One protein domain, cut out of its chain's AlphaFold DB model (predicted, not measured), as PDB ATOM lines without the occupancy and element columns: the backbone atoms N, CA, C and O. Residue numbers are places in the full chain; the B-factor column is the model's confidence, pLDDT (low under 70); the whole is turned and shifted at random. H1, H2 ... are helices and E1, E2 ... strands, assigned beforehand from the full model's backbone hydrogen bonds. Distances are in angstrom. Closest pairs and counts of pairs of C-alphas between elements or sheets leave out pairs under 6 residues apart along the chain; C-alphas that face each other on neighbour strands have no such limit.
ATOM      1  N   TRP A 192      91.180 182.377 105.017       90.81
ATOM      2  CA  TRP A 192      92.057 181.812 104.006       90.81
ATOM      3  C   TRP A 192      93.512 182.032 104.392       90.81
ATOM      4  O   TRP A 192      93.917 183.141 104.747       90.81
ATOM      5  N   LEU A 193      94.304 180.971 104.295       91.88
ATOM      6  CA  LEU A 193      95.754 181.031 104.374       91.88
ATOM      7  C   LEU A 193      96.309 181.046 102.951       91.88
ATOM      8  O   LEU A 193      96.122 180.095 102.199       91.88
ATOM      9  N   ALA A 194      96.980 182.126 102.563       91.69
ATOM     10  CA  ALA A 194      97.666 182.175 101.277       91.69
ATOM     11  C   ALA A 194      98.964 181.355 101.326       91.69
ATOM     12  O   ALA A 194      99.612 181.280 102.369       91.69
ATOM     13  N   SER A 195      99.423 180.828 100.186       91.31
ATOM     14  CA  SER A 195     100.683 180.067 100.097       91.31
ATOM     15  C   SER A 195     101.939 180.847 100.506       91.31
ATOM     16  O   SER A 195     102.984 180.256 100.749       91.31
ATOM     17  N   CYS A 196     101.847 182.174 100.627       90.56
ATOM     18  CA  CYS A 196     102.888 183.022 101.208       90.56
ATOM     19  C   CYS A 196     102.869 183.078 102.752       90.56
ATOM     20  O   CYS A 196     103.630 183.850 103.328       90.56
ATOM     21  N   GLY A 197     101.986 182.327 103.418       87.31
ATOM     22  CA  GLY A 197     101.860 182.257 104.880       87.31
ATOM     23  C   GLY A 197     101.013 183.363 105.518       87.31
ATOM     24  O   GLY A 197     100.919 183.439 106.740       87.31
ATOM     25  N   HIS A 198     100.384 184.231 104.722       90.38
ATOM     26  CA  HIS A 198      99.537 185.304 105.243       90.38
ATOM     27  C   HIS A 198      98.082 184.856 105.377       90.38
ATOM     28  O   HIS A 198      97.501 184.305 104.442       90.38
ATOM     29  N   LEU A 199      97.493 185.161 106.531       90.38
ATOM     30  CA  LEU A 199      96.094 184.901 106.844       90.38
ATOM     31  C   LEU A 199      95.221 186.086 106.405       90.38
ATOM     32  O   LEU A 199      95.539 187.240 106.701       90.38
ATOM     33  N   THR A 200      94.109 185.820 105.726       89.69
ATOM     34  CA  THR A 200      93.171 186.857 105.278       89.69
ATOM     35  C   THR A 200      91.724 186.376 105.338       89.69
ATOM     36  O   THR A 200      91.454 185.184 105.202       89.69
ATOM     37  N   CYS A 201      90.779 187.286 105.581       89.00
ATOM     38  CA  CYS A 201      89.356 186.964 105.505       89.00
ATOM     39  C   CYS A 201      88.816 187.198 104.088       89.00
ATOM     40  O   CYS A 201      89.414 187.928 103.298       89.00
ATOM     41  N   ASN A 202      87.658 186.607 103.789       87.56
ATOM     42  CA  ASN A 202      86.999 186.718 102.484       87.56
ATOM     43  C   ASN A 202      86.828 188.176 102.022       87.56
ATOM     44  O   ASN A 202      87.141 188.503 100.884       87.56
ATOM     45  N   ASP A 203      86.409 189.060 102.931       88.00
ATOM     46  CA  ASP A 203      86.096 190.461 102.618       88.00
ATOM     47  C   ASP A 203      87.340 191.283 102.234       88.00
ATOM     48  O   ASP A 203      87.225 192.364 101.657       88.00
ATOM     49  N   HIS A 204      88.536 190.793 102.571       87.75
ATOM     50  CA  HIS A 204      89.801 191.449 102.247       87.75
ATOM     51  C   HIS A 204      90.436 190.947 100.949       87.75
ATOM     52  O   HIS A 204      91.396 191.566 100.488       87.75
ATOM     53  N   LEU A 205      89.916 189.871 100.356       88.69
ATOM     54  CA  LEU A 205      90.304 189.442  99.017       88.69
ATOM     55  C   LEU A 205      89.703 190.380  97.963       88.69
ATOM     56  O   LEU A 205      88.629 190.961  98.144       88.69
ATOM     57  N   GLU A 206      90.408 190.540  96.848       82.75
ATOM     58  CA  GLU A 206      89.946 191.366  95.733       82.75
ATOM     59  C   GLU A 206      88.632 190.801  95.168       82.75
ATOM     60  O   GLU A 206      88.559 189.634  94.799       82.75
ATOM     61  N   GLY A 207      87.574 191.618  95.148       81.19
ATOM     62  CA  GLY A 207      86.223 191.171  94.776       81.19
ATOM     63  C   GLY A 207      85.353 190.684  95.943       81.19
ATOM     64  O   GLY A 207      84.226 190.259  95.706       81.19
ATOM     65  N   GLY A 208      85.825 190.781  97.194       82.44
ATOM     66  CA  GLY A 208      85.035 190.455  98.391       82.44
ATOM     67  C   GLY A 208      84.842 188.954  98.625       82.44
ATOM     68  O   GLY A 208      83.944 188.543  99.360       82.44
ATOM     69  N   GLY A 209      85.669 188.132  97.983       84.25
ATOM     70  CA  GLY A 209      85.666 186.693  98.147       84.25
ATOM     71  C   GLY A 209      86.693 186.022  97.252       84.25
ATOM     72  O   GLY A 209      87.368 186.654  96.442       84.25
ATOM     73  N   VAL A 210      86.807 184.712  97.414       84.56
ATOM     74  CA  VAL A 210      87.635 183.881  96.545       84.56
ATOM     75  C   VAL A 210      87.056 183.847  95.121       84.56
ATOM     76  O   VAL A 210      85.852 183.624  94.974       84.56
ATOM     77  N   PRO A 211      87.883 184.039  94.073       85.44
ATOM     78  CA  PRO A 211      87.445 183.910  92.686       85.44
ATOM     79  C   PRO A 211      86.861 182.528  92.382       85.44
ATOM     80  O   PRO A 211      87.283 181.524  92.955       85.44
ATOM     81  N   PHE A 212      85.917 182.456  91.442       83.44
ATOM     82  CA  PHE A 212      85.373 181.172  91.002       83.44
ATOM     83  C   PHE A 212      86.477 180.271  90.437       83.44
ATOM     84  O   PHE A 212      87.265 180.694  89.593       83.44
ATOM     85  N   HIS A 213      86.494 179.020  90.887       80.94
ATOM     86  CA  HIS A 213      87.426 177.988  90.448       80.94
ATOM     87  C   HIS A 213      86.663 176.696  90.131       80.94
ATOM     88  O   HIS A 213      85.533 176.492  90.586       80.94
ATOM     89  N   SER A 214      87.260 175.832  89.311       79.12
ATOM     90  CA  SER A 214      86.678 174.518  89.019       79.12
ATOM     91  C   SER A 214      86.720 173.611  90.255       79.12
ATOM     92  O   SER A 214      87.539 173.802  91.150       79.12
ATOM     93  N   GLN A 215      85.860 172.590  90.307       70.19
ATOM     94  CA  GLN A 215      85.812 171.657  91.442       70.19
ATOM     95  C   GLN A 215      87.130 170.881  91.639       70.19
ATOM     96  O   GLN A 215      87.438 170.467  92.752       70.19
ATOM     97  N   SER A 216      87.903 170.682  90.568       77.00
ATOM     98  CA  SER A 216      89.201 169.995  90.589       77.00
ATOM     99  C   SER A 216      90.387 170.910  90.899       77.00
ATOM    100  O   SER A 216      91.485 170.413  91.139       77.00
ATOM    101  N   GLU A 217      90.201 172.230  90.856       82.38
ATOM    102  CA  GLU A 217      91.270 173.212  91.027       82.38
ATOM    103  C   GLU A 217      91.141 173.928  92.370       82.38
ATOM    104  O   GLU A 217      90.040 174.172  92.870       82.38
ATOM    105  N   LYS A 218      92.285 174.275  92.962       85.06
ATOM    106  CA  LYS A 218      92.316 175.023  94.214       85.06
ATOM    107  C   LYS A 218      92.061 176.508  93.980       85.06
ATOM    108  O   LYS A 218      92.538 177.065  92.990       85.06
ATOM    109  N   PRO A 219      91.388 177.176  94.922       90.06
ATOM    110  CA  PRO A 219      91.200 178.609  94.842       90.06
ATOM    111  C   PRO A 219      92.536 179.353  94.877       90.06
ATOM    112  O   PRO A 219      93.443 179.013  95.641       90.06
ATOM    113  N   SER A 220      92.650 180.404  94.068       91.25
ATOM    114  CA  SER A 220      93.822 181.276  94.061       91.25
ATOM    115  C   SER A 220      93.427 182.744  93.930       91.25
ATOM    116  O   SER A 220      92.462 183.081  93.244       91.25
ATOM    117  N   ALA A 221      94.159 183.620  94.616       92.69
ATOM    118  CA  ALA A 221      93.990 185.068  94.515       92.69
ATOM    119  C   ALA A 221      95.272 185.811  94.932       92.69
ATOM    120  O   ALA A 221      96.101 185.251  95.662       92.69
ATOM    121  N   PRO A 222      95.457 187.077  94.517       92.75
ATOM    122  CA  PRO A 222      96.515 187.931  95.049       92.75
ATOM    123  C   PRO A 222      96.385 188.110  96.570       92.75
ATOM    124  O   PRO A 222      95.301 188.369  97.092       92.75
ATOM    125  N   CYS A 223      97.496 187.990  97.304       92.50
ATOM    126  CA  CYS A 223      97.486 188.146  98.760       92.50
ATOM    127  C   CYS A 223      97.424 189.637  99.165       92.50
ATOM    128  O   CYS A 223      98.368 190.373  98.862       92.50
ATOM    129  N   PRO A 224      96.422 190.088  99.946       92.12
ATOM    130  CA  PRO A 224      96.270 191.505 100.307       92.12
ATOM    131  C   PRO A 224      97.436 192.079 101.123       92.12
ATOM    132  O   PRO A 224      97.706 193.279 101.070       92.12
ATOM    133  N   VAL A 225      98.122 191.230 101.893       91.50
ATOM    134  CA  VAL A 225      99.293 191.624 102.689       91.50
ATOM    135  C   VAL A 225     100.511 191.798 101.783       91.50
ATOM    136  O   VAL A 225     101.169 192.830 101.836       91.50
ATOM    137  N   CYS A 226     100.769 190.853 100.872       91.44
ATOM    138  CA  CYS A 226     101.874 190.969  99.911       91.44
ATOM    139  C   CYS A 226     101.697 192.156  98.956       91.44
ATOM    140  O   CYS A 226     102.670 192.845  98.655       91.44
ATOM    141  N   VAL A 227     100.464 192.430  98.523       92.19
ATOM    142  CA  VAL A 227     100.157 193.605  97.699       92.19
ATOM    143  C   VAL A 227     100.442 194.895  98.474       92.19
ATOM    144  O   VAL A 227     101.035 195.815  97.922       92.19
ATOM    145  N   ARG A 228     100.067 194.962  99.756       89.25
ATOM    146  CA  ARG A 228     100.266 196.152 100.597       89.25
ATOM    147  C   ARG A 228     101.731 196.404 100.937       89.25
ATOM    148  O   ARG A 228     102.187 197.536 100.830       89.25
ATOM    149  N   ASP A 229     102.445 195.359 101.339       91.19
ATOM    150  CA  ASP A 229     103.783 195.500 101.915       91.19
ATOM    151  C   ASP A 229     104.879 195.441 100.848       91.19
ATOM    152  O   ASP A 229     105.928 196.063 100.994       91.19
ATOM    153  N   LYS A 230     104.653 194.672  99.774       89.44
ATOM    154  CA  LYS A 230     105.663 194.375  98.747       89.44
ATOM    155  C   LYS A 230     105.227 194.737  97.326       89.44
ATOM    156  O   LYS A 230     106.009 194.536  96.403       89.44
ATOM    157  N   CYS A 231     104.007 195.250  97.129       86.94
ATOM    158  CA  CYS A 231     103.418 195.491  95.804       86.94
ATOM    159  C   CYS A 231     103.385 194.232  94.905       86.94
ATOM    160  O   CYS A 231     103.355 194.323  93.679       86.94
ATOM    161  N   ASP A 232     103.382 193.039  95.508       90.50
ATOM    162  CA  ASP A 232     103.375 191.767  94.786       90.50
ATOM    163  C   ASP A 232     101.933 191.309  94.522       90.50
ATOM    164  O   ASP A 232     101.206 190.949  95.450       90.50
ATOM    165  N   LYS A 233     101.531 191.332  93.245       90.56
ATOM    166  CA  LYS A 233     100.189 190.954  92.764       90.56
ATOM    167  C   LYS A 233     100.101 189.514  92.250       90.56
ATOM    168  O   LYS A 233      99.104 189.151  91.632       90.56
ATOM    169  N   THR A 234     101.130 188.695  92.458       92.19
ATOM    170  CA  THR A 234     101.096 187.289  92.038       92.19
ATOM    171  C   THR A 234      99.972 186.528  92.747       92.19
ATOM    172  O   THR A 234      99.817 186.613  93.969       92.19
ATOM    173  N   SER A 235      99.183 185.769  91.982       91.19
ATOM    174  CA  SER A 235      98.144 184.902  92.539       91.19
ATOM    175  C   SER A 235      98.777 183.813  93.397       91.19
ATOM    176  O   SER A 235      99.701 183.117  92.975       91.19
ATOM    177  N   ARG A 236      98.278 183.671  94.623       91.62
ATOM    178  CA  ARG A 236      98.712 182.661  95.586       91.62
ATOM    179  C   ARG A 236      97.590 181.654  95.784       91.62
ATOM    180  O   ARG A 236      96.420 182.026  95.761       91.62
ATOM    181  N   LEU A 237      97.956 180.391  95.984       93.19
ATOM    182  CA  LEU A 237      96.997 179.363  96.380       93.19
ATOM    183  C   LEU A 237      96.420 179.728  97.745       93.19
ATOM    184  O   LEU A 237      97.152 180.215  98.611       93.19
ATOM    185  N   LEU A 238      95.122 179.508  97.910       92.06
ATOM    186  CA  LEU A 238      94.399 179.779  99.139       92.06
ATOM    187  C   LEU A 238      93.965 178.458  99.766       92.06
ATOM    188  O   LEU A 238      93.355 177.620  99.110       92.06
ATOM    189  N   PHE A 239      94.254 178.308 101.051       91.62
ATOM    190  CA  PHE A 239      93.876 177.149 101.844       91.62
ATOM    191  C   PHE A 239      92.805 177.563 102.845       91.62
ATOM    192  O   PHE A 239      92.968 178.540 103.582       91.62
ATOM    193  N   GLY A 240      91.682 176.855 102.829       89.56
ATOM    194  CA  GLY A 240      90.524 177.196 103.642       89.56
ATOM    195  C   GLY A 240      90.702 176.814 105.106       89.56
ATOM    196  O   GLY A 240      91.061 175.680 105.413       89.56
ATOM    197  N   ILE A 241      90.397 177.741 106.013       87.50
ATOM    198  CA  ILE A 241      90.355 177.476 107.453       87.50
ATOM    199  C   ILE A 241      88.937 177.749 107.948       87.50
ATOM    200  O   ILE A 241      88.426 178.866 107.869       87.50
ATOM    201  N   VAL A 242      88.298 176.705 108.464       83.12
ATOM    202  CA  VAL A 242      86.956 176.757 109.050       83.12
ATOM    203  C   VAL A 242      87.023 176.628 110.577       83.12
ATOM    204  O   VAL A 242      86.237 177.256 111.285       83.12
ATOM    205  N   GLY A 243      87.977 175.853 111.095       78.56
ATOM    206  CA  GLY A 243      88.195 175.616 112.519       78.56
ATOM    207  C   GLY A 243      89.569 175.006 112.809       78.56
ATOM    208  O   GLY A 243      90.402 174.874 111.918       78.56
ATOM    209  N   ASP A 244      89.792 174.655 114.072       69.12
ATOM    210  CA  ASP A 244      91.056 174.134 114.618       69.12
ATOM    211  C   ASP A 244      91.234 172.615 114.453       69.12
ATOM    212  O   ASP A 244      92.356 172.123 114.406       69.12
ATOM    213  N   GLN A 245      90.132 171.870 114.358       75.69
ATOM    214  CA  GLN A 245      90.137 170.417 114.162       75.69
ATOM    215  C   GLN A 245      90.639 170.037 112.759       75.69
ATOM    216  O   GLN A 245      90.367 170.769 111.809       75.69
ATOM    217  N   GLU A 246      91.291 168.874 112.619       72.06
ATOM    218  CA  GLU A 246      91.846 168.351 111.349       72.06
ATOM    219  C   GLU A 246      90.824 168.304 110.202       72.06
ATOM    220  O   GLU A 246      91.146 168.620 109.061       72.06
ATOM    221  N   ASP A 247      89.559 168.012 110.506       76.75
ATOM    222  CA  ASP A 247      88.482 167.960 109.507       76.75
ATOM    223  C   ASP A 247      87.917 169.344 109.126       76.75
ATOM    224  O   ASP A 247      87.043 169.454 108.265       76.75
ATOM    225  N   LYS A 248      88.371 170.417 109.790       81.50
ATOM    226  CA  LYS A 248      87.872 171.795 109.631       81.50
ATOM    227  C   LYS A 248      88.910 172.745 109.032       81.50
ATOM    228  O   LYS A 248      88.753 173.964 109.110       81.50
ATOM    229  N   HIS A 249      89.954 172.223 108.413       83.56
ATOM    230  CA  HIS A 249      90.874 173.007 107.603       83.56
ATOM    231  C   HIS A 249      91.353 172.189 106.407       83.56
ATOM    232  O   HIS A 249      91.180 170.973 106.348       83.56
ATOM    233  N   ASP A 250      91.896 172.878 105.413       84.50
ATOM    234  CA  ASP A 250      92.455 172.236 104.231       84.50
ATOM    235  C   ASP A 250      93.642 171.337 104.624       84.50
ATOM    236  O   ASP A 250      94.558 171.775 105.326       84.50
ATOM    237  N   LYS A 251      93.621 170.079 104.170       85.50
ATOM    238  CA  LYS A 251      94.610 169.042 104.521       85.50
ATOM    239  C   LYS A 251      96.018 169.380 104.044       85.50
ATOM    240  O   LYS A 251      96.985 168.814 104.541       85.50
ATOM    241  N   ASP A 252      96.123 170.279 103.073       85.81
ATOM    242  CA  ASP A 252      97.399 170.727 102.528       85.81
ATOM    243  C   ASP A 252      98.075 171.815 103.374       85.81
ATOM    244  O   ASP A 252      99.202 172.216 103.073       85.81
ATOM    245  N   ILE A 253      97.422 172.299 104.439       86.25
ATOM    246  CA  ILE A 253      98.069 173.174 105.417       86.25
ATOM    247  C   ILE A 253      98.984 172.314 106.303       86.25
ATOM    248  O   ILE A 253      98.506 171.356 106.913       86.25
ATOM    249  N   PRO A 254     100.282 172.655 106.431       83.62
ATOM    250  CA  PRO A 254     101.194 171.928 107.307       83.62
ATOM    251  C   PRO A 254     100.662 171.859 108.744       83.62
ATOM    252  O   PRO A 254     100.355 172.890 109.352       83.62
ATOM    253  N   GLN A 255     100.577 170.649 109.308       79.12
ATOM    254  CA  GLN A 255     100.069 170.437 110.669       79.12
ATOM    255  C   GLN A 255     100.896 171.188 111.724       79.12
ATOM    256  O   GLN A 255     100.393 171.531 112.793       79.12
ATOM    257  N   GLU A 256     102.160 171.485 111.424       78.00
ATOM    258  CA  GLU A 256     103.063 172.274 112.258       78.00
ATOM    259  C   GLU A 256     102.509 173.668 112.576       78.00
ATOM    260  O   GLU A 256     102.837 174.214 113.626       78.00
ATOM    261  N   TYR A 257     101.650 174.238 111.723       76.44
ATOM    262  CA  TYR A 257     101.030 175.549 111.962       76.44
ATOM    263  C   TYR A 257      99.943 175.511 113.040       76.44
ATOM    264  O   TYR A 257      99.654 176.538 113.653       76.44
ATOM    265  N   PHE A 258      99.364 174.335 113.295       75.75
ATOM    266  CA  PHE A 258      98.335 174.127 114.315       75.75
ATOM    267  C   PHE A 258      98.894 173.515 115.602       75.75
ATOM    268  O   PHE A 258      98.203 173.466 116.621       75.75
TER     269      PHE A 258
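This is residues 192 to 258 of the 360 residues of an uncharacterized protein of Verruconis gallopava (UniProt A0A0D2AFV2). Little regular structure: a small curled sheet of four antiparallel strands, E2, E1, E4, E3, sits in the middle, with one short helix, H1, grazing it and long loops at residues 202 to 219 and 242 to 258. The 67 printed residues, 23 in named elements (E1, E2, E3, H1, E4 along the chain; mixed class), are compact, with radius of gyration of the C-alphas 11.9 A and spans of 33 by 26 by 18 A.

E1 is residues 192 to 194, from C-alpha 192 at (92.057, 181.812, 104.006); E2 199 to 201; E3 220 to 222; H1 224 to 230, 9.9 A; E4 235 to 241, 18.4 A, to C-alpha 241 at (90.355, 177.476, 107.453).

In hairpin E1 and E2, N 192 and O 200 are 2.8 A apart. E4 is staggered: 238 to 240 pair with E1 (N 239 to O 193, 2.8 A), 235 to 237 with E3 (N 236 to O 221, 2.9 A). H1 only grazes the sheet with residues 224 to 226; its O i to N i+4 pairs are within hydrogen-bond range.

The printed part has no cut. The link E2 to E3 is long. Only residue 244 is under pLDDT 70.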